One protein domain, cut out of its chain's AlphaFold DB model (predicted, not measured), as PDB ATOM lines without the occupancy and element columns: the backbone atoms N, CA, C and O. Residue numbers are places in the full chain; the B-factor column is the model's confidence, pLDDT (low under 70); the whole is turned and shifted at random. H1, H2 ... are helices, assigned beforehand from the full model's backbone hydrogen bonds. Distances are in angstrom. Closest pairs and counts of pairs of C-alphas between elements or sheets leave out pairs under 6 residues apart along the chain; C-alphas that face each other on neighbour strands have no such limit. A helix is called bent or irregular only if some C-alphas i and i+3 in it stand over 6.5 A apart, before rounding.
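AT A GLANCE: This is residues 49 to 203 of the 204 residues of an uncharacterized protein of Nitrospira sp. SCGC AG-212-E16 (UniProt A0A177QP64). A long rod made by two long helices, H2 and H3, running opposite ways as a hairpin, with the shorter H1 packed on both of them to make an up-and-down bundle of three. The long hairpin stretches well past H1 as an arm, where residues 135 to 145 of H2 and 158 to 170 of H3 stand free, and a loop at residues 87 to 92 sticks out as well. The printed part has 155 residues with three named helices, in the order H1, H2, H3, and no named strand; the class is all helix. It is extended, with a radius of gyration of the C-alphas of 26.2 A and spans of 95 by 24 by 21 A.

IN THESE COORDINATES: Find C-alpha 57 at (-37.451, -30.964, -7.680); there H1 begins, residues 57 to 78, 31.4 A from first to last C-alpha. Go on to C-alpha 98 at (-22.022, -25.707, 24.826), from which H2, residues 98 to 148, runs 74.5 A. H3, residues 158 to 201, runs 64.4 A and ends with C-alpha 201 at (-33.127, -32.449, 23.771); it is neither bent nor irregular, but only just: C-alphas 173 and 176 are 6.3 A apart.

HOW THE PARTS SIT: Look first at Phe 66 and Phe 112, the closest C-alphas of H1 and H2, 5.6 A apart. These helices touch, H2 with residues 105 to 123 alone, and form a helical hairpin at a shallow tilt of 29 degrees, opposite ways. H2 and H3 touch and form a second helical hairpin, at a shallow tilt of 12 degrees; their closest C-alphas, Thr 106 and Leu 197, are 6.4 A apart. H2 touches H3 with residues 102 to 120 alone, and H3 touches H2 with residues 186 to 200 alone. H3 touches H1 with residues 189 to 200 alone, at a tilt of 36 degrees, only just steep, the same way; the closest C-alphas, Ile 74 and Ala 196, are 5.6 A apart. In H1 and H2 every O i to N i+4 pair is within hydrogen-bond range, in H3 36 of 40.

THE WHOLE: The C-alphas of Gly 90 and Gly 152, the two farthest apart, are 95.3 A from each other. The printed part has no cut. The link from H1 to H2, residues 79 to 97, is long; that from H2 to H3 is short. Mean pLDDT of the printed part is 85.7; look for values under 70 at residues 49 to 51, 86 to 87, 92 to 95, 155, 171 and 174.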
ATOM      1  N   VAL A  49     -49.712 -39.120 -15.773       62.19
ATOM      2  CA  VAL A  49     -50.104 -38.630 -14.453       62.19
ATOM      3  C   VAL A  49     -49.909 -39.693 -13.362       62.19
ATOM      4  O   VAL A  49     -49.558 -39.336 -12.244       62.19
ATOM      5  N   LEU A  50     -50.074 -40.986 -13.674       59.66
ATOM      6  CA  LEU A  50     -49.864 -42.074 -12.703       59.66
ATOM      7  C   LEU A  50     -48.380 -42.363 -12.429       59.66
ATOM      8  O   LEU A  50     -48.043 -42.851 -11.352       59.66
ATOM      9  N   THR A  51     -47.506 -42.064 -13.390       63.94
ATOM     10  CA  THR A  51     -46.047 -42.221 -13.277       63.94
ATOM     11  C   THR A  51     -45.326 -40.907 -12.986       63.94
ATOM     12  O   THR A  51     -44.118 -40.917 -12.744       63.94
ATOM     13  N   LYS A  52     -46.047 -39.780 -12.982       71.12
ATOM     14  CA  LYS A  52     -45.514 -38.467 -12.628       71.12
ATOM     15  C   LYS A  52     -45.068 -38.496 -11.171       71.12
ATOM     16  O   LYS A  52     -45.821 -38.906 -10.288       71.12
ATOM     17  N   ASP A  53     -43.828 -38.080 -10.942       77.12
ATOM     18  CA  ASP A  53     -43.252 -38.049  -9.602       77.12
ATOM     19  C   ASP A  53     -44.106 -37.142  -8.690       77.12
ATOM     20  O   ASP A  53     -44.405 -36.009  -9.083       77.12
ATOM     21  N   PRO A  54     -44.542 -37.628  -7.511       78.69
ATOM     22  CA  PRO A  54     -45.331 -36.834  -6.574       78.69
ATOM     23  C   PRO A  54     -44.537 -35.687  -5.935       78.69
ATOM     24  O   PRO A  54     -45.153 -34.771  -5.397       78.69
ATOM     25  N   LEU A  55     -43.200 -35.727  -5.966       83.69
ATOM     26  CA  LEU A  55     -42.354 -34.665  -5.427       83.69
ATOM     27  C   LEU A  55     -41.802 -33.786  -6.548       83.69
ATOM     28  O   LEU A  55     -41.184 -34.262  -7.503       83.69
ATOM     29  N   SER A  56     -41.930 -32.475  -6.367       90.56
ATOM     30  CA  SER A  56     -41.212 -31.497  -7.173       90.56
ATOM     31  C   SER A  56     -39.704 -31.564  -6.903       90.56
ATOM     32  O   SER A  56     -39.238 -31.980  -5.834       90.56
ATOM     33  N   GLU A  57     -38.904 -31.091  -7.862       91.69
ATOM     34  CA  GLU A  57     -37.451 -30.964  -7.680       91.69
ATOM     35  C   GLU A  57     -37.085 -30.033  -6.511       91.69
ATOM     36  O   GLU A  57     -36.038 -30.209  -5.885       91.69
ATOM     37  N   VAL A  58     -37.962 -29.074  -6.181       92.06
ATOM     38  CA  VAL A  58     -37.799 -28.173  -5.034       92.06
ATOM     39  C   VAL A  58     -37.904 -28.967  -3.735       92.06
ATOM     40  O   VAL A  58     -36.939 -29.020  -2.978       92.06
ATOM     41  N   THR A  59     -39.003 -29.693  -3.522       93.00
ATOM     42  CA  THR A  59     -39.188 -30.524  -2.319       93.00
ATOM     43  C   THR A  59     -38.108 -31.590  -2.193       93.00
ATOM     44  O   THR A  59     -37.621 -31.868  -1.098       93.00
ATOM     45  N   ARG A  60     -37.658 -32.166  -3.314       94.06
ATOM     46  CA  ARG A  60     -36.575 -33.156  -3.306       94.06
ATOM     47  C   ARG A  60     -35.235 -32.547  -2.877       94.06
ATOM     48  O   ARG A  60     -34.442 -33.235  -2.228       94.06
ATOM     49  N   ARG A  61     -34.968 -31.284  -3.223       94.50
ATOM     50  CA  ARG A  61     -33.797 -30.529  -2.756       94.50
ATOM     51  C   ARG A  61     -33.908 -30.229  -1.265       94.50
ATOM     52  O   ARG A  61     -32.999 -30.600  -0.526       94.50
ATOM     53  N   GLU A  62     -35.036 -29.672  -0.832       95.06
ATOM     54  CA  GLU A  62     -35.287 -29.351   0.578       95.06
ATOM     55  C   GLU A  62     -35.183 -30.590   1.469       95.06
ATOM     56  O   GLU A  62     -34.534 -30.560   2.511       95.06
ATOM     57  N   ARG A  63     -35.701 -31.732   1.008       95.81
ATOM     58  CA  ARG A  63     -35.560 -33.023   1.689       95.81
ATOM     59  C   ARG A  63     -34.103 -33.403   1.947       95.81
ATOM     60  O   ARG A  63     -33.771 -33.839   3.047       95.81
ATOM     61  N   LYS A  64     -33.235 -33.293   0.933       96.38
ATOM     62  CA  LYS A  64     -31.810 -33.645   1.068       96.38
ATOM     63  C   LYS A  64     -31.110 -32.698   2.035       96.38
ATOM     64  O   LYS A  64     -30.351 -33.168   2.876       96.38
ATOM     65  N   THR A  65     -31.389 -31.398   1.934       96.94
ATOM     66  CA  THR A  65     -30.847 -30.386   2.847       96.94
ATOM     67  C   THR A  65     -31.274 -30.676   4.283       96.94
ATOM     68  O   THR A  65     -30.428 -30.767   5.168       96.94
ATOM     69  N   PHE A  66     -32.565 -30.923   4.507       97.56
ATOM     70  CA  PHE A  66     -33.111 -31.231   5.823       97.56
ATOM     71  C   PHE A  66     -32.522 -32.513   6.427       97.56
ATOM     72  O   PHE A  66     -32.106 -32.516   7.588       97.56
ATOM     73  N   LEU A  67     -32.422 -33.591   5.641       97.25
ATOM     74  CA  LEU A  67     -31.769 -34.828   6.073       97.25
ATOM     75  C   LEU A  67     -30.291 -34.602   6.399       97.25
ATOM     76  O   LEU A  67     -29.819 -35.084   7.424       97.25
ATOM     77  N   GLY A  68     -29.575 -33.842   5.568       97.69
ATOM     78  CA  GLY A  68     -28.172 -33.505   5.796       97.69
ATOM     79  C   GLY A  68     -27.966 -32.759   7.113       97.69
ATOM     80  O   GLY A  68     -27.137 -33.167   7.921       97.69
ATOM     81  N   VAL A  69     -28.770 -31.724   7.368       97.56
ATOM     82  CA  VAL A  69     -28.720 -30.948   8.618       97.56
ATOM     83  C   VAL A  69     -29.092 -31.813   9.825       97.56
ATOM     84  O   VAL A  69     -28.417 -31.746  10.850       97.56
ATOM     85  N   SER A  70     -30.108 -32.671   9.707       96.94
ATOM     86  CA  SER A  70     -30.541 -33.559  10.798       96.94
ATOM     87  C   SER A  70     -29.477 -34.599  11.156       96.94
ATOM     88  O   SER A  70     -29.163 -34.792  12.329       96.94
ATOM     89  N   ILE A  71     -28.881 -35.246  10.149       97.62
ATOM     90  CA  ILE A  71     -27.797 -36.219  10.340       97.62
ATOM     91  C   ILE A  71     -26.565 -35.530  10.926       97.62
ATOM     92  O   ILE A  71     -25.963 -36.060  11.857       97.62
ATOM     93  N   LEU A  72     -26.214 -34.341  10.428       97.31
ATOM     94  CA  LEU A  72     -25.103 -33.556  10.958       97.31
ATOM     95  C   LEU A  72     -25.329 -33.202  12.432       97.31
ATOM     96  O   LEU A  72     -24.425 -33.390  13.240       97.31
ATOM     97  N   ALA A  73     -26.532 -32.756  12.797       96.19
ATOM     98  CA  ALA A  73     -26.866 -32.442  14.183       96.19
ATOM     99  C   ALA A  73     -26.723 -33.674  15.094       96.19
ATOM    100  O   ALA A  73     -26.086 -33.592  16.143       96.19
ATOM    101  N   ILE A  74     -27.231 -34.839  14.667       96.44
ATOM    102  CA  ILE A  74     -27.059 -36.105  15.399       96.44
ATOM    103  C   ILE A  74     -25.573 -36.465  15.526       96.44
ATOM    104  O   ILE A  74     -25.128 -36.837  16.611       96.44
ATOM    105  N   ALA A  75     -24.805 -36.358  14.439       96.38
ATOM    106  CA  ALA A  75     -23.388 -36.697  14.417       96.38
ATOM    107  C   ALA A  75     -22.573 -35.803  15.359       96.38
ATOM    108  O   ALA A  75     -21.757 -36.322  16.116       96.38
ATOM    109  N   VAL A  76     -22.835 -34.491  15.377       94.75
ATOM    110  CA  VAL A  76     -22.157 -33.540  16.274       94.75
ATOM    111  C   VAL A  76     -22.346 -33.930  17.740       94.75
ATOM    112  O   VAL A  76     -21.371 -33.956  18.493       94.75
ATOM    113  N   ILE A  77     -23.570 -34.299  18.128       94.12
ATOM    114  CA  ILE A  77     -23.872 -34.749  19.492       94.12
ATOM    115  C   ILE A  77     -23.230 -36.108  19.786       94.12
ATOM    116  O   ILE A  77     -22.520 -36.266  20.774       94.12
ATOM    117  N   LYS A  78     -23.453 -37.106  18.925       94.25
ATOM    118  CA  LYS A  78     -23.018 -38.489  19.176       94.25
ATOM    119  C   LYS A  78     -21.505 -38.666  19.145       94.25
ATOM    120  O   LYS A  78     -20.991 -39.508  19.875       94.25
ATOM    121  N   ALA A  79     -20.803 -37.893  18.327       94.00
ATOM    122  CA  ALA A  79     -19.349 -37.931  18.252       94.00
ATOM    123  C   ALA A  79     -18.670 -36.987  19.262       94.00
ATOM    124  O   ALA A  79     -17.448 -36.869  19.234       94.00
ATOM    125  N   ASN A  80     -19.430 -36.327  20.152       89.62
ATOM    126  CA  ASN A  80     -18.918 -35.324  21.092       89.62
ATOM    127  C   ASN A  80     -18.060 -34.253  20.392       89.62
ATOM    128  O   ASN A  80     -17.049 -33.801  20.926       89.62
ATOM    129  N   LEU A  81     -18.467 -33.834  19.188       88.25
ATOM    130  CA  LEU A  81     -17.747 -32.832  18.391       88.25
ATOM    131  C   LEU A  81     -17.983 -31.404  18.887       88.25
ATOM    132  O   LEU A  81     -17.559 -30.458  18.230       88.25
ATOM    133  N   ILE A  82     -18.666 -31.228  20.020       85.38
ATOM    134  CA  ILE A  82     -18.813 -29.926  20.660       85.38
ATOM    135  C   ILE A  82     -17.447 -29.567  21.263       85.38
ATOM    136  O   ILE A  82     -17.029 -30.206  22.232       85.38
ATOM    137  N   PRO A  83     -16.722 -28.581  20.704       73.31
ATOM    138  CA  PRO A  83     -15.398 -28.239  21.193       73.31
ATOM    139  C   PRO A  83     -15.526 -27.682  22.608       73.31
ATOM    140  O   PRO A  83     -16.087 -26.611  22.823       73.31
ATOM    141  N   THR A  84     -14.995 -28.411  23.583       72.88
ATOM    142  CA  THR A  84     -14.960 -27.957  24.979       72.88
ATOM    143  C   THR A  84     -13.841 -26.946  25.215       72.88
ATOM    144  O   THR A  84     -13.917 -26.160  26.153       72.88
ATOM    145  N   LYS A  85     -12.804 -26.941  24.361       72.31
ATOM    146  CA  LYS A  85     -11.680 -25.996  24.394       72.31
ATOM    147  C   LYS A  85     -11.156 -25.740  22.984       72.31
ATOM    148  O   LYS A  85     -10.774 -26.679  22.288       72.31
ATOM    149  N   ILE A  86     -11.060 -24.478  22.575       67.12
ATOM    150  CA  ILE A  86     -10.341 -24.094  21.353       67.12
ATOM    151  C   ILE A  86      -8.889 -23.776  21.738       67.12
ATOM    152  O   ILE A  86      -8.480 -22.621  21.799       67.12
ATOM    153  N   ALA A  87      -8.098 -24.812  22.033       69.12
ATOM    154  CA  ALA A  87      -6.700 -24.634  22.447       69.12
ATOM    155  C   ALA A  87      -5.830 -23.975  21.353       69.12
ATOM    156  O   ALA A  87      -4.851 -23.304  21.663       69.12
ATOM    157  N   ALA A  88      -6.218 -24.113  20.079       71.69
ATOM    158  CA  ALA A  88      -5.459 -23.618  18.930       71.69
ATOM    159  C   ALA A  88      -5.348 -22.084  18.842       71.69
ATOM    160  O   ALA A  88      -4.455 -21.589  18.163       71.69
ATOM    161  N   PHE A  89      -6.225 -21.332  19.517       72.56
ATOM    162  CA  PHE A  89      -6.221 -19.865  19.457       72.56
ATOM    163  C   PHE A  89      -5.636 -19.196  20.708       72.56
ATOM    164  O   PHE A  89      -5.599 -17.972  20.765       72.56
ATOM    165  N   GLY A  90      -5.195 -19.957  21.720       74.00
ATOM    166  CA  GLY A  90      -4.675 -19.389  22.974       74.00
ATOM    167  C   GLY A  90      -5.699 -18.573  23.779       74.00
ATOM    168  O   GLY A  90      -5.348 -17.972  24.788       74.00
ATOM    169  N   ILE A  91      -6.964 -18.555  23.347       71.19
ATOM    170  CA  ILE A  91      -8.075 -17.936  24.060       71.19
ATOM    171  C   ILE A  91      -8.714 -19.036  24.899       71.19
ATOM    172  O   ILE A  91      -9.377 -19.932  24.365       71.19
ATOM    173  N   GLU A  92      -8.517 -18.974  26.215       65.56
ATOM    174  CA  GLU A  92      -9.278 -19.785  27.159       65.56
ATOM    175  C   GLU A  92     -10.760 -19.464  26.960       65.56
ATOM    176  O   GLU A  92     -11.269 -18.412  27.343       65.56
ATOM    177  N   SER A  93     -11.453 -20.357  26.256       58.19
ATOM    178  CA  SER A  93     -12.875 -20.231  25.953       58.19
ATOM    179  C   SER A  93     -13.689 -20.597  27.189       58.19
ATOM    180  O   SER A  93     -14.518 -21.494  27.155       58.19
ATOM    181  N   ASP A  94     -13.459 -19.890  28.290       64.88
ATOM    182  CA  ASP A  94     -14.098 -20.132  29.584       64.88
ATOM    183  C   ASP A  94     -15.580 -19.692  29.592       64.88
ATOM    184  O   ASP A  94     -16.285 -19.783  30.592       64.88
ATOM    185  N   LYS A  95     -16.084 -19.182  28.456       67.44
ATOM    186  CA  LYS A  95     -17.432 -18.605  28.330       67.44
ATOM    187  C   LYS A  95     -18.295 -19.181  27.213       67.44
ATOM    188  O   LYS A  95     -19.468 -18.811  27.131       67.44
ATOM    189  N   VAL A  96     -17.778 -20.058  26.349       70.50
ATOM    190  CA  VAL A  96     -18.623 -20.647  25.297       70.50
ATOM    191  C   VAL A  96     -19.459 -21.755  25.926       70.50
ATOM    192  O   VAL A  96     -18.995 -22.874  26.110       70.50
ATOM    193  N   LYS A  97     -20.703 -21.423  26.290       83.25
ATOM    194  CA  LYS A  97     -21.655 -22.399  26.819       83.25
ATOM    195  C   LYS A  97     -22.008 -23.394  25.704       83.25
ATOM    196  O   LYS A  97     -22.606 -22.965  24.714       83.25
ATOM    197  N   PRO A  98     -21.693 -24.695  25.839       84.00
ATOM    198  CA  PRO A  98     -22.022 -25.707  24.826       84.00
ATOM    199  C   PRO A  98     -23.528 -25.757  24.528       84.00
ATOM    200  O   PRO A  98     -23.936 -26.029  23.401       84.00
ATOM    201  N   GLU A  99     -24.344 -25.378  25.513       90.00
ATOM    202  CA  GLU A  99     -25.790 -25.188  25.410       90.00
ATOM    203  C   GLU A  99     -26.202 -24.275  24.241       90.00
ATOM    204  O   GLU A  99     -27.134 -24.595  23.507       90.00
ATOM    205  N   ALA A 100     -25.474 -23.179  23.992       90.38
ATOM    206  CA  ALA A 100     -25.812 -22.241  22.920       90.38
ATOM    207  C   ALA A 100     -25.714 -22.890  21.528       90.38
ATOM    208  O   ALA A 100     -26.544 -22.625  20.658       90.38
ATOM    209  N   LEU A 101     -24.731 -23.777  21.323       90.62
ATOM    210  CA  LEU A 101     -24.566 -24.512  20.068       90.62
ATOM    211  C   LEU A 101     -25.685 -25.545  19.881       90.62
ATOM    212  O   LEU A 101     -26.218 -25.675  18.779       90.62
ATOM    213  N   VAL A 102     -26.083 -26.244  20.950       93.12
ATOM    214  CA  VAL A 102     -27.186 -27.220  20.905       93.12
ATOM    215  C   VAL A 102     -28.523 -26.527  20.632       93.12
ATOM    216  O   VAL A 102     -29.297 -27.002  19.798       93.12
ATOM    217  N   ILE A 103     -28.776 -25.371  21.257       94.81
ATOM    218  CA  ILE A 103     -29.959 -24.541  20.984       94.81
ATOM    219  C   ILE A 103     -29.968 -24.090  19.518       94.81
ATOM    220  O   ILE A 103     -30.999 -24.207  18.855       94.81
ATOM    221  N   LEU A 104     -28.828 -23.637  18.986       94.94
ATOM    222  CA  LEU A 104     -28.713 -23.214  17.589       94.94
ATOM    223  C   LEU A 104     -28.998 -24.368  16.614       94.94
ATOM    224  O   LEU A 104     -29.773 -24.196  15.674       94.94
ATOM    225  N   LEU A 105     -28.420 -25.552  16.849       95.44
ATOM    226  CA  LEU A 105     -28.691 -26.748  16.044       95.44
ATOM    227  C   LEU A 105     -30.164 -27.162  16.123       95.44
ATOM    228  O   LEU A 105     -30.765 -27.484  15.101       95.44
ATOM    229  N   THR A 106     -30.759 -27.105  17.314       96.88
ATOM    230  CA  THR A 106     -32.184 -27.398  17.517       96.88
ATOM    231  C   THR A 106     -33.054 -26.433  16.719       96.88
ATOM    232  O   THR A 106     -33.922 -26.875  15.968       96.88
ATOM    233  N   ALA A 107     -32.789 -25.128  16.810       97.56
ATOM    234  CA  ALA A 107     -33.505 -24.111  16.047       97.56
ATOM    235  C   ALA A 107     -33.363 -24.324  14.530       97.56
ATOM    236  O   ALA A 107     -34.352 -24.226  13.805       97.56
ATOM    237  N   ALA A 108     -32.166 -24.685  14.053       97.44
ATOM    238  CA  ALA A 108     -31.927 -24.992  12.645       97.44
ATOM    239  C   ALA A 108     -32.734 -26.215  12.173       97.44
ATOM    240  O   ALA A 108     -33.408 -26.141  11.147       97.44
ATOM    241  N   VAL A 109     -32.720 -27.322  12.926       97.62
ATOM    242  CA  VAL A 109     -33.492 -28.533  12.586       97.62
ATOM    243  C   VAL A 109     -34.993 -28.238  12.573       97.62
ATOM    244  O   VAL A 109     -35.676 -28.645  11.635       97.62
ATOM    245  N   VAL A 110     -35.510 -27.494  13.560       98.06
ATOM    246  CA  VAL A 110     -36.925 -27.079  13.594       98.06
ATOM    247  C   VAL A 110     -37.274 -26.225  12.377       98.06
ATOM    248  O   VAL A 110     -38.285 -26.484  11.725       98.06
ATOM    249  N   TYR A 111     -36.439 -25.243  12.036       98.00
ATOM    250  CA  TYR A 111     -36.652 -24.394  10.866       98.00
ATOM    251  C   TYR A 111     -36.738 -25.217   9.573       98.00
ATOM    252  O   TYR A 111     -37.730 -25.120   8.849       98.00
ATOM    253  N   PHE A 112     -35.754 -26.085   9.310       97.25
ATOM    254  CA  PHE A 112     -35.763 -26.919   8.105       97.25
ATOM    255  C   PHE A 112     -36.906 -27.941   8.094       97.25
ATOM    256  O   PHE A 112     -37.443 -28.225   7.025       97.25
ATOM    257  N   LEU A 113     -37.326 -28.456   9.256       96.81
ATOM    258  CA  LEU A 113     -38.499 -29.326   9.360       96.81
ATOM    259  C   LEU A 113     -39.777 -28.584   8.945       96.81
ATOM    260  O   LEU A 113     -40.567 -29.121   8.173       96.81
ATOM    261  N   LEU A 114     -39.974 -27.350   9.417       97.69
ATOM    262  CA  LEU A 114     -41.141 -26.539   9.056       97.69
ATOM    263  C   LEU A 114     -41.161 -26.203   7.562       97.69
ATOM    264  O   LEU A 114     -42.197 -26.353   6.916       97.69
ATOM    265  N   VAL A 115     -40.012 -25.803   7.006       96.81
ATOM    266  CA  VAL A 115     -39.863 -25.541   5.567       96.81
ATOM    267  C   VAL A 115     -40.183 -26.802   4.762       96.81
ATOM    268  O   VAL A 115     -40.995 -26.753   3.839       96.81
ATOM    269  N   PHE A 116     -39.618 -27.949   5.148       95.81
ATOM    270  CA  PHE A 116     -39.896 -29.226   4.495       95.81
ATOM    271  C   PHE A 116     -41.385 -29.588   4.545       95.81
ATOM    272  O   PHE A 116     -41.943 -29.954   3.513       95.81
ATOM    273  N   ILE A 117     -42.050 -29.445   5.700       95.69
ATOM    274  CA  ILE A 117     -43.489 -29.717   5.842       95.69
ATOM    275  C   ILE A 117     -44.311 -28.809   4.922       95.69
ATOM    276  O   ILE A 117     -45.215 -29.299   4.246       95.69
ATOM    277  N   ALA A 118     -44.001 -27.511   4.853       96.06
ATOM    278  CA  ALA A 118     -44.730 -26.574   4.001       96.06
ATOM    279  C   ALA A 118     -44.667 -26.977   2.515       96.06
ATOM    280  O   ALA A 118     -45.703 -27.066   1.850       96.06
ATOM    281  N   TYR A 119     -43.470 -27.295   2.010       94.25
ATOM    282  CA  TYR A 119     -43.292 -27.766   0.634       94.25
ATOM    283  C   TYR A 119     -43.926 -29.141   0.399       94.25
ATOM    284  O   TYR A 119     -44.619 -29.343  -0.599       94.25
ATOM    285  N   ALA A 120     -43.763 -30.067   1.345       92.69
ATOM    286  CA  ALA A 120     -44.333 -31.405   1.264       92.69
ATOM    287  C   ALA A 120     -45.863 -31.385   1.160       92.69
ATOM    288  O   ALA A 120     -46.436 -32.099   0.339       92.69
ATOM    289  N   VAL A 121     -46.528 -30.541   1.954       94.31
ATOM    290  CA  VAL A 121     -47.986 -30.374   1.908       94.31
ATOM    291  C   VAL A 121     -48.426 -29.783   0.567       94.31
ATOM    292  O   VAL A 121     -49.378 -30.285  -0.028       94.31
ATOM    293  N   SER A 122     -47.724 -28.768   0.054       93.88
ATOM    294  CA  SER A 122     -48.028 -28.159  -1.250       93.88
ATOM    295  C   SER A 122     -47.948 -29.172  -2.400       93.88
ATOM    296  O   SER A 122     -48.859 -29.260  -3.231       93.88
ATOM    297  N   ASP A 123     -46.888 -29.979  -2.429       91.12
ATOM    298  CA  ASP A 123     -46.711 -31.016  -3.446       91.12
ATOM    299  C   ASP A 123     -47.740 -32.139  -3.289       91.12
ATOM    300  O   ASP A 123     -48.328 -32.584  -4.276       91.12
ATOM    301  N   PHE A 124     -48.041 -32.543  -2.051       89.62
ATOM    302  CA  PHE A 124     -49.069 -33.542  -1.778       89.62
ATOM    303  C   PHE A 124     -50.453 -33.088  -2.262       89.62
ATOM    304  O   PHE A 124     -51.158 -33.861  -2.913       89.62
ATOM    305  N   LEU A 125     -50.840 -31.834  -2.004       91.69
ATOM    306  CA  LEU A 125     -52.092 -31.263  -2.513       91.69
ATOM    307  C   LEU A 125     -52.106 -31.237  -4.044       91.69
ATOM    308  O   LEU A 125     -53.092 -31.654  -4.652       91.69
ATOM    309  N   SER A 126     -51.005 -30.809  -4.663       89.00
ATOM    310  CA  SER A 126     -50.870 -30.758  -6.124       89.00
ATOM    311  C   SER A 126     -51.027 -32.143  -6.756       89.00
ATOM    312  O   SER A 126     -51.757 -32.312  -7.733       89.00
ATOM    313  N   TRP A 127     -50.411 -33.163  -6.158       86.25
ATOM    314  CA  TRP A 127     -50.554 -34.555  -6.577       86.25
ATOM    315  C   TRP A 127     -51.988 -35.073  -6.402       86.25
ATOM    316  O   TRP A 127     -52.536 -35.710  -7.303       86.25
ATOM    317  N   ARG A 128     -52.642 -34.757  -5.276       87.44
ATOM    318  CA  ARG A 128     -54.039 -35.146  -5.022       87.44
ATOM    319  C   ARG A 128     -55.004 -34.519  -6.024       87.44
ATOM    320  O   ARG A 128     -55.892 -35.219  -6.506       87.44
ATOM    321  N   ILE A 129     -54.818 -33.244  -6.362       87.88
ATOM    322  CA  ILE A 129     -55.618 -32.554  -7.382       87.88
ATOM    323  C   ILE A 129     -55.401 -33.207  -8.750       87.88
ATOM    324  O   ILE A 129     -56.379 -33.535  -9.416       87.88
ATOM    325  N   ALA A 130     -54.150 -33.492  -9.127       84.94
ATOM    326  CA  ALA A 130     -53.834 -34.154 -10.393       84.94
ATOM    327  C   ALA A 130     -54.481 -35.546 -10.519       84.94
ATOM    328  O   ALA A 130     -54.963 -35.909 -11.591       84.94
ATOM    329  N   ILE A 131     -54.547 -36.320  -9.428       82.75
ATOM    330  CA  ILE A 131     -55.268 -37.602  -9.413       82.75
ATOM    331  C   ILE A 131     -56.770 -37.392  -9.621       82.75
ATOM    332  O   ILE A 131     -57.375 -38.093 -10.430       82.75
ATOM    333  N   LEU A 132     -57.385 -36.446  -8.904       86.50
ATOM    334  CA  LEU A 132     -58.819 -36.166  -9.038       86.50
ATOM    335  C   LEU A 132     -59.174 -35.690 -10.449       86.50
ATOM    336  O   LEU A 132     -60.182 -36.120 -11.009       86.50
ATOM    337  N   GLU A 133     -58.333 -34.846 -11.041       86.12
ATOM    338  CA  GLU A 133     -58.492 -34.383 -12.415       86.12
ATOM    339  C   GLU A 133     -58.361 -35.539 -13.409       86.12
ATOM    340  O   GLU A 133     -59.231 -35.704 -14.262       86.12
ATOM    341  N   ALA A 134     -57.364 -36.415 -13.245       83.25
ATOM    342  CA  ALA A 134     -57.219 -37.608 -14.078       83.25
ATOM    343  C   ALA A 134     -58.440 -38.543 -13.987       83.25
ATOM    344  O   ALA A 134     -58.852 -39.121 -14.992       83.25
ATOM    345  N   LEU A 135     -59.053 -38.677 -12.805       83.81
ATOM    346  CA  LEU A 135     -60.291 -39.444 -12.640       83.81
ATOM    347  C   LEU A 135     -61.484 -38.767 -13.333       83.81
ATOM    348  O   LEU A 135     -62.262 -39.446 -14.002       83.81
ATOM    349  N   ARG A 136     -61.610 -37.440 -13.220       86.12
ATOM    350  CA  ARG A 136     -62.691 -36.664 -13.851       86.12
ATOM    351  C   ARG A 136     -62.606 -36.679 -15.377       86.12
ATOM    352  O   ARG A 136     -63.621 -36.803 -16.062       86.12
ATOM    353  N   VAL A 137     -61.396 -36.562 -15.909       84.94
ATOM    354  CA  VAL A 137     -61.127 -36.627 -17.346       84.94
ATOM    355  C   VAL A 137     -61.565 -37.987 -17.895       84.94
ATOM    356  O   VAL A 137     -62.368 -38.024 -18.821       84.94
ATOM    357  N   ARG A 138     -61.209 -39.092 -17.223       80.31
ATOM    358  CA  ARG A 138     -61.672 -40.442 -17.597       80.31
ATOM    359  C   ARG A 138     -63.195 -40.583 -17.624       80.31
ATOM    360  O   ARG A 138     -63.722 -41.250 -18.509       80.31
ATOM    361  N   THR A 139     -63.917 -39.975 -16.677       82.44
ATOM    362  CA  THR A 139     -65.390 -40.031 -16.678       82.44
ATOM    363  C   THR A 139     -65.997 -39.279 -17.861       82.44
ATOM    364  O   THR A 139     -66.858 -39.822 -18.543       82.44
ATOM    365  N   ILE A 140     -65.499 -38.075 -18.162       84.94
ATOM    366  CA  ILE A 140     -65.992 -37.262 -19.286       84.94
ATOM    367  C   ILE A 140     -65.683 -37.943 -20.621       84.94
ATOM    368  O   ILE A 140     -66.480 -37.905 -21.555       84.94
ATOM    369  N   GLU A 141     -64.506 -38.546 -20.730       79.56
ATOM    370  CA  GLU A 141     -64.077 -39.257 -21.928       79.56
ATOM    371  C   GLU A 141     -64.911 -40.507 -22.180       79.56
ATOM    372  O   GLU A 141     -65.317 -40.736 -23.316       79.56
ATOM    373  N   ARG A 142     -65.249 -41.258 -21.126       78.94
ATOM    374  CA  ARG A 142     -66.175 -42.389 -21.223       78.94
ATOM    375  C   ARG A 142     -67.547 -41.950 -21.730       78.94
ATOM    376  O   ARG A 142     -68.056 -42.550 -22.666       78.94
ATOM    377  N   GLU A 143     -68.100 -40.869 -21.182       84.50
ATOM    378  CA  GLU A 143     -69.384 -40.316 -21.642       84.50
ATOM    379  C   GLU A 143     -69.332 -39.837 -23.102       84.50
ATOM    380  O   GLU A 143     -70.308 -39.961 -23.843       84.50
ATOM    381  N   LYS A 144     -68.204 -39.265 -23.539       83.50
ATOM    382  CA  LYS A 144     -68.009 -38.856 -24.939       83.50
ATOM    383  C   LYS A 144     -67.886 -40.058 -25.869       83.50
ATOM    384  O   LYS A 144     -68.464 -40.020 -26.949       83.50
ATOM    385  N   ALA A 145     -67.145 -41.086 -25.464       80.38
ATOM    386  CA  ALA A 145     -66.991 -42.319 -26.228       80.38
ATOM    387  C   ALA A 145     -68.338 -43.039 -26.384       80.38
ATOM    388  O   ALA A 145     -68.681 -43.436 -27.491       80.38
ATOM    389  N   GLU A 146     -69.135 -43.102 -25.315       82.44
ATOM    390  CA  GLU A 146     -70.489 -43.663 -25.327       82.44
ATOM    391  C   GLU A 146     -71.412 -42.915 -26.303       82.44
ATOM    392  O   GLU A 146     -72.112 -43.536 -27.093       82.44
ATOM    393  N   LYS A 147     -71.360 -41.575 -26.326       85.19
ATOM    394  CA  LYS A 147     -72.156 -40.755 -27.262       85.19
ATOM    395  C   LYS A 147     -71.666 -40.794 -28.710       85.19
ATOM    396  O   LYS A 147     -72.436 -40.475 -29.611       85.19
ATOM    397  N   ALA A 148     -70.385 -41.081 -28.931       82.62
ATOM    398  CA  ALA A 148     -69.783 -41.154 -30.260       82.62
ATOM    399  C   ALA A 148     -69.871 -42.560 -30.875       82.62
ATOM    400  O   ALA A 148     -69.567 -42.723 -32.059       82.62
ATOM    401  N   ALA A 149     -70.254 -43.567 -30.088       81.44
ATOM    402  CA  ALA A 149     -70.426 -44.926 -30.563       81.44
ATOM    403  C   ALA A 149     -71.591 -44.989 -31.575       81.44
ATOM    404  O   ALA A 149     -72.660 -44.437 -31.310       81.44
ATOM    405  N   PRO A 150     -71.407 -45.628 -32.745       82.19
ATOM    406  CA  PRO A 150     -72.495 -45.817 -33.696       82.19
ATOM    407  C   PRO A 150     -73.608 -46.679 -33.084       82.19
ATOM    408  O   PRO A 150     -73.321 -47.635 -32.360       82.19
ATOM    409  N   ASP A 151     -74.868 -46.363 -33.411       82.19
ATOM    410  CA  ASP A 151     -76.037 -47.149 -32.998       82.19
ATOM    411  C   ASP A 151     -75.824 -48.631 -33.364       82.19
ATOM    412  O   ASP A 151     -75.737 -48.990 -34.540       82.19
ATOM    413  N   GLY A 152     -75.697 -49.488 -32.344       72.81
ATOM    414  CA  GLY A 152     -75.431 -50.925 -32.489       72.81
ATOM    415  C   GLY A 152     -74.036 -51.400 -32.061       72.81
ATOM    416  O   GLY A 152     -73.772 -52.599 -32.134       72.81
ATOM    417  N   PHE A 153     -73.146 -50.515 -31.592       74.56
ATOM    418  CA  PHE A 153     -71.905 -50.938 -30.936       74.56
ATOM    419  C   PHE A 153     -72.211 -51.564 -29.564       74.56
ATOM    420  O   PHE A 153     -72.624 -50.875 -28.633       74.56
ATOM    421  N   ASP A 154     -72.019 -52.880 -29.439       75.19
ATOM    422  CA  ASP A 154     -72.170 -53.591 -28.167       75.19
ATOM    423  C   ASP A 154     -70.907 -53.429 -27.302       75.19
ATOM    424  O   ASP A 154     -69.936 -54.186 -27.415       75.19
ATOM    425  N   ASP A 155     -70.930 -52.429 -26.415       69.75
ATOM    426  CA  ASP A 155     -69.886 -52.165 -25.409       69.75
ATOM    427  C   ASP A 155     -69.694 -53.342 -24.425       69.75
ATOM    428  O   ASP A 155     -68.686 -53.430 -23.722       69.75
ATOM    429  N   ASN A 156     -70.617 -54.316 -24.400       76.62
ATOM    430  CA  ASN A 156     -70.474 -55.539 -23.609       76.62
ATOM    431  C   ASN A 156     -69.765 -56.674 -24.353       76.62
ATOM    432  O   ASN A 156     -69.704 -57.792 -23.824       76.62
ATOM    433  N   SER A 157     -69.198 -56.425 -25.538       80.44
ATOM    434  CA  SER A 157     -68.417 -57.457 -26.212       80.44
ATOM    435  C   SER A 157     -67.272 -57.945 -25.298       80.44
ATOM    436  O   SER A 157     -66.574 -57.148 -24.651       80.44
ATOM    437  N   PRO A 158     -67.064 -59.270 -25.186       83.31
ATOM    438  CA  PRO A 158     -66.080 -59.835 -24.264       83.31
ATOM    439  C   PRO A 158     -64.647 -59.365 -24.558       83.31
ATOM    440  O   PRO A 158     -63.846 -59.260 -23.628       83.31
ATOM    441  N   GLU A 159     -64.339 -59.021 -25.813       81.31
ATOM    442  CA  GLU A 159     -63.042 -58.468 -26.226       81.31
ATOM    443  C   GLU A 159     -62.778 -57.080 -25.626       81.31
ATOM    444  O   GLU A 159     -61.713 -56.847 -25.049       81.31
ATOM    445  N   VAL A 160     -63.759 -56.171 -25.686       75.81
ATOM    446  CA  VAL A 160     -63.644 -54.818 -25.117       75.81
ATOM    447  C   VAL A 160     -63.492 -54.895 -23.594       75.81
ATOM    448  O   VAL A 160     -62.612 -54.257 -23.009       75.81
ATOM    449  N   ASN A 161     -64.263 -55.770 -22.943       80.44
ATOM    450  CA  ASN A 161     -64.184 -55.989 -21.498       80.44
ATOM    451  C   ASN A 161     -62.822 -56.575 -21.055       80.44
ATOM    452  O   ASN A 161     -62.285 -56.184 -20.016       80.44
ATOM    453  N   GLU A 162     -62.216 -57.475 -21.840       82.88
ATOM    454  CA  GLU A 162     -60.860 -57.987 -21.577       82.88
ATOM    455  C   GLU A 162     -59.798 -56.880 -21.626       82.88
ATOM    456  O   GLU A 162     -58.935 -56.818 -20.740       82.88
ATOM    457  N   ILE A 163     -59.868 -55.984 -22.616       77.25
ATOM    458  CA  ILE A 163     -58.924 -54.864 -22.760       77.25
ATOM    459  C   ILE A 163     -59.032 -53.926 -21.550       77.25
ATOM    460  O   ILE A 163     -58.014 -53.620 -20.915       77.25
ATOM    461  N   TYR A 164     -60.256 -53.550 -21.162       75.94
ATOM    462  CA  TYR A 164     -60.494 -52.721 -19.980       75.94
ATOM    463  C   TYR A 164     -60.016 -53.395 -18.690       75.94
ATOM    464  O   TYR A 164     -59.343 -52.755 -17.878       75.94
ATOM    465  N   LYS A 165     -60.287 -54.693 -18.497       78.06
ATOM    466  CA  LYS A 165     -59.822 -55.439 -17.316       78.06
ATOM    467  C   LYS A 165     -58.302 -55.508 -17.235       78.06
ATOM    468  O   LYS A 165     -57.756 -55.305 -16.150       78.06
ATOM    469  N   ARG A 166     -57.603 -55.759 -18.348       79.44
ATOM    470  CA  ARG A 166     -56.129 -55.783 -18.374       79.44
ATOM    471  C   ARG A 166     -55.543 -54.410 -18.054       79.44
ATOM    472  O   ARG A 166     -54.656 -54.322 -17.204       79.44
ATOM    473  N   GLN A 167     -56.062 -53.338 -18.654       72.50
ATOM    474  CA  GLN A 167     -55.615 -51.972 -18.348       72.50
ATOM    475  C   GLN A 167     -55.906 -51.571 -16.899       72.50
ATOM    476  O   GLN A 167     -55.057 -50.963 -16.235       72.50
ATOM    477  N   PHE A 168     -57.080 -51.936 -16.381       74.44
ATOM    478  CA  PHE A 168     -57.446 -51.684 -14.994       74.44
ATOM    479  C   PHE A 168     -56.539 -52.456 -14.034       74.44
ATOM    480  O   PHE A 168     -56.030 -51.869 -13.086       74.44
ATOM    481  N   ALA A 169     -56.255 -53.733 -14.303       75.69
ATOM    482  CA  ALA A 169     -55.363 -54.549 -13.482       75.69
ATOM    483  C   ALA A 169     -53.919 -54.012 -13.461       75.69
ATOM    484  O   ALA A 169     -53.282 -54.009 -12.406       75.69
ATOM    485  N   LEU A 170     -53.407 -53.522 -14.596       73.25
ATOM    486  CA  LEU A 170     -52.093 -52.873 -14.670       73.25
ATOM    487  C   LEU A 170     -52.073 -51.551 -13.889       73.25
ATOM    488  O   LEU A 170     -51.155 -51.309 -13.105       73.25
ATOM    489  N   SER A 171     -53.120 -50.735 -14.031       66.75
ATOM    490  CA  SER A 171     -53.254 -49.465 -13.303       66.75
ATOM    491  C   SER A 171     -53.407 -49.683 -11.793       66.75
ATOM    492  O   SER A 171     -52.763 -48.999 -11.001       66.75
ATOM    493  N   ALA A 172     -54.193 -50.679 -11.379       71.50
ATOM    494  CA  ALA A 172     -54.419 -51.030  -9.980       71.50
ATOM    495  C   ALA A 172     -53.133 -51.487  -9.275       71.50
ATOM    496  O   ALA A 172     -52.959 -51.221  -8.088       71.50
ATOM    497  N   LYS A 173     -52.202 -52.119 -10.004       73.12
ATOM    498  CA  LYS A 173     -50.885 -52.512  -9.476       73.12
ATOM    499  C   LYS A 173     -49.872 -51.363  -9.417       73.12
ATOM    500  O   LYS A 173     -48.957 -51.427  -8.602       73.12
ATOM    501  N   ALA A 174     -50.026 -50.319 -10.231       69.94
ATOM    502  CA  ALA A 174     -49.121 -49.162 -10.248       69.94
ATOM    503  C   ALA A 174     -49.417 -48.130  -9.140       69.94
ATOM    504  O   ALA A 174     -48.524 -47.415  -8.694       69.94
ATOM    505  N   ILE A 175     -50.663 -48.062  -8.665       70.69
ATOM    506  CA  ILE A 175     -51.081 -47.163  -7.577       70.69
ATOM    507  C   ILE A 175     -50.366 -47.446  -6.235       70.69
ATOM    508  O   ILE A 175     -49.908 -46.492  -5.606       70.69
ATOM    509  N   PRO A 176     -50.227 -48.700  -5.753       76.19
ATOM    510  CA  PRO A 176     -49.605 -48.944  -4.453       76.19
ATOM    511  C   PRO A 176     -48.112 -48.609  -4.431       76.19
ATOM    512  O   PRO A 176     -47.618 -48.148  -3.407       76.19
ATOM    513  N   THR A 177     -47.383 -48.799  -5.534       79.75
ATOM    514  CA  THR A 177     -45.940 -48.523  -5.572       79.75
ATOM    515  C   THR A 177     -45.646 -47.024  -5.536       79.75
ATOM    516  O   THR A 177     -44.743 -46.601  -4.812       79.75
ATOM    517  N   SER A 178     -46.433 -46.203  -6.243       76.19
ATOM    518  CA  SER A 178     -46.307 -44.742  -6.187       76.19
ATOM    519  C   SER A 178     -46.752 -44.180  -4.835       76.19
ATOM    520  O   SER A 178     -46.065 -43.324  -4.279       76.19
ATOM    521  N   ALA A 179     -47.833 -44.713  -4.256       81.44
ATOM    522  CA  ALA A 179     -48.295 -44.319  -2.928       81.44
ATOM    523  C   ALA A 179     -47.278 -44.681  -1.836       81.44
ATOM    524  O   ALA A 179     -46.974 -43.852  -0.981       81.44
ATOM    525  N   LEU A 180     -46.704 -45.889  -1.884       87.50
ATOM    526  CA  LEU A 180     -45.669 -46.315  -0.944       87.50
ATOM    527  C   LEU A 180     -44.433 -45.419  -1.041       87.50
ATOM    528  O   LEU A 180     -43.916 -44.977  -0.017       87.50
ATOM    529  N   ARG A 181     -43.984 -45.111  -2.263       86.06
ATOM    530  CA  ARG A 181     -42.865 -44.193  -2.483       86.06
ATOM    531  C   ARG A 181     -43.161 -42.804  -1.929       86.06
ATOM    532  O   ARG A 181     -42.315 -42.271  -1.224       86.06
ATOM    533  N   ALA A 182     -44.352 -42.258  -2.177       84.69
ATOM    534  CA  ALA A 182     -44.761 -40.973  -1.617       84.69
ATOM    535  C   ALA A 182     -44.718 -41.003  -0.081       84.69
ATOM    536  O   ALA A 182     -44.097 -40.142   0.536       84.69
ATOM    537  N   ILE A 183     -45.298 -42.033   0.544       88.06
ATOM    538  CA  ILE A 183     -45.278 -42.194   2.004       88.06
ATOM    539  C   ILE A 183     -43.840 -42.235   2.524       88.06
ATOM    540  O   ILE A 183     -43.528 -41.517   3.468       88.06
ATOM    541  N   LEU A 184     -42.955 -43.022   1.912       90.75
ATOM    542  CA  LEU A 184     -41.552 -43.095   2.326       90.75
ATOM    543  C   LEU A 184     -40.830 -41.757   2.133       90.75
ATOM    544  O   LEU A 184     -40.116 -41.314   3.030       90.75
ATOM    545  N   ASP A 185     -41.056 -41.091   1.003       89.69
ATOM    546  CA  ASP A 185     -40.426 -39.820   0.658       89.69
ATOM    547  C   ASP A 185     -40.829 -38.675   1.608       89.69
ATOM    548  O   ASP A 185     -40.022 -37.764   1.814       89.69
ATOM    549  N   PHE A 186     -42.021 -38.737   2.215       90.88
ATOM    550  CA  PHE A 186     -42.512 -37.757   3.195       90.88
ATOM    551  C   PHE A 186     -42.264 -38.158   4.652       90.88
ATOM    552  O   PHE A 186     -41.844 -37.329   5.459       90.88
ATOM    553  N   LEU A 187     -42.514 -39.420   5.008       94.00
ATOM    554  CA  LEU A 187     -42.477 -39.888   6.392       94.00
ATOM    555  C   LEU A 187     -41.043 -40.060   6.895       94.00
ATOM    556  O   LEU A 187     -40.745 -39.689   8.027       94.00
ATOM    557  N   LEU A 188     -40.140 -40.585   6.060       95.19
ATOM    558  CA  LEU A 188     -38.762 -40.859   6.469       95.19
ATOM    559  C   LEU A 188     -38.019 -39.588   6.924       95.19
ATOM    560  O   LEU A 188     -37.449 -39.618   8.016       95.19
ATOM    561  N   PRO A 189     -38.045 -38.460   6.185       95.44
ATOM    562  CA  PRO A 189     -37.410 -37.226   6.645       95.44
ATOM    563  C   PRO A 189     -37.980 -36.719   7.971       95.44
ATOM    564  O   PRO A 189     -37.215 -36.314   8.841       95.44
ATOM    565  N   ILE A 190     -39.302 -36.790   8.158       96.69
ATOM    566  CA  ILE A 190     -39.958 -36.363   9.404       96.69
ATOM    567  C   ILE A 190     -39.477 -37.219  10.576       96.69
ATOM    568  O   ILE A 190     -39.089 -36.673  11.605       96.69
ATOM    569  N   LEU A 191     -39.442 -38.546  10.416       97.31
ATOM    570  CA  LEU A 191     -38.958 -39.456  11.456       97.31
ATOM    571  C   LEU A 191     -37.500 -39.167  11.835       97.31
ATOM    572  O   LEU A 191     -37.177 -39.110  13.020       97.31
ATOM    573  N   VAL A 192     -36.631 -38.933  10.847       97.62
ATOM    574  CA  VAL A 192     -35.220 -38.579  11.083       97.62
ATOM    575  C   VAL A 192     -35.096 -37.230  11.795       97.62
ATOM    576  O   VAL A 192     -34.325 -37.110  12.744       97.62
ATOM    577  N   GLY A 193     -35.877 -36.229  11.388       97.19
ATOM    578  CA  GLY A 193     -35.906 -34.921  12.038       97.19
ATOM    579  C   GLY A 193     -36.374 -34.980  13.489       97.19
ATOM    580  O   GLY A 193     -35.735 -34.414  14.373       97.19
ATOM    581  N   VAL A 194     -37.452 -35.719  13.760       97.62
ATOM    582  CA  VAL A 194     -37.948 -35.948  15.126       97.62
ATOM    583  C   VAL A 194     -36.894 -36.671  15.962       97.62
ATOM    584  O   VAL A 194     -36.623 -36.257  17.087       97.62
ATOM    585  N   ALA A 195     -36.243 -37.699  15.413       97.50
ATOM    586  CA  ALA A 195     -35.148 -38.382  16.094       97.50
ATOM    587  C   ALA A 195     -33.984 -37.427  16.418       97.50
ATOM    588  O   ALA A 195     -33.468 -37.460  17.534       97.50
ATOM    589  N   ALA A 196     -33.609 -36.535  15.494       97.19
ATOM    590  CA  ALA A 196     -32.583 -35.521  15.733       97.19
ATOM    591  C   ALA A 196     -32.962 -34.578  16.886       97.19
ATOM    592  O   ALA A 196     -32.142 -34.331  17.769       97.19
ATOM    593  N   LEU A 197     -34.214 -34.111  16.931       97.31
ATOM    594  CA  LEU A 197     -34.714 -33.258  18.014       97.31
ATOM    595  C   LEU A 197     -34.716 -33.972  19.371       97.31
ATOM    596  O   LEU A 197     -34.352 -33.367  20.377       97.31
ATOM    597  N   LEU A 198     -35.084 -35.256  19.412       97.06
ATOM    598  CA  LEU A 198     -35.034 -36.055  20.642       97.06
ATOM    599  C   LEU A 198     -33.599 -36.229  21.150       97.06
ATOM    600  O   LEU A 198     -33.360 -36.123  22.351       97.06
ATOM    601  N   VAL A 199     -32.642 -36.455  20.244       96.12
ATOM    602  CA  VAL A 199     -31.216 -36.551  20.591       96.12
ATOM    603  C   VAL A 199     -30.689 -35.218  21.120       96.12
ATOM    604  O   VAL A 199     -30.028 -35.206  22.153       96.12
ATOM    605  N   LEU A 200     -31.006 -34.103  20.457       94.44
ATOM    606  CA  LEU A 200     -30.583 -32.767  20.889       94.44
ATOM    607  C   LEU A 200     -31.170 -32.395  22.255       94.44
ATOM    608  O   LEU A 200     -30.447 -31.901  23.114       94.44
ATOM    609  N   ARG A 201     -32.455 -32.696  22.487       94.25
ATOM    610  CA  ARG A 201     -33.127 -32.449  23.771       94.25
ATOM    611  C   ARG A 201     -32.488 -33.213  24.930       94.25
ATOM    612  O   ARG A 201     -32.497 -32.709  26.039       94.25
ATOM    613  N   GLY A 202     -31.961 -34.415  24.693       92.31
ATOM    614  CA  GLY A 202     -31.288 -35.200  25.733       92.31
ATOM    615  C   GLY A 202     -29.923 -34.652  26.166       92.31
ATOM    616  O   GLY A 202     -29.364 -35.159  27.134       92.31
ATOM    617  N   CYS A 203     -29.375 -33.664  25.449       82.44
ATOM    618  CA  CYS A 203     -28.079 -33.048  25.746       82.44
ATOM    619  C   CYS A 203     -28.161 -31.670  26.411       82.44
ATOM    620  O   CYS A 203     -27.122 -31.177  26.849       82.44
TER     621      CYS A 203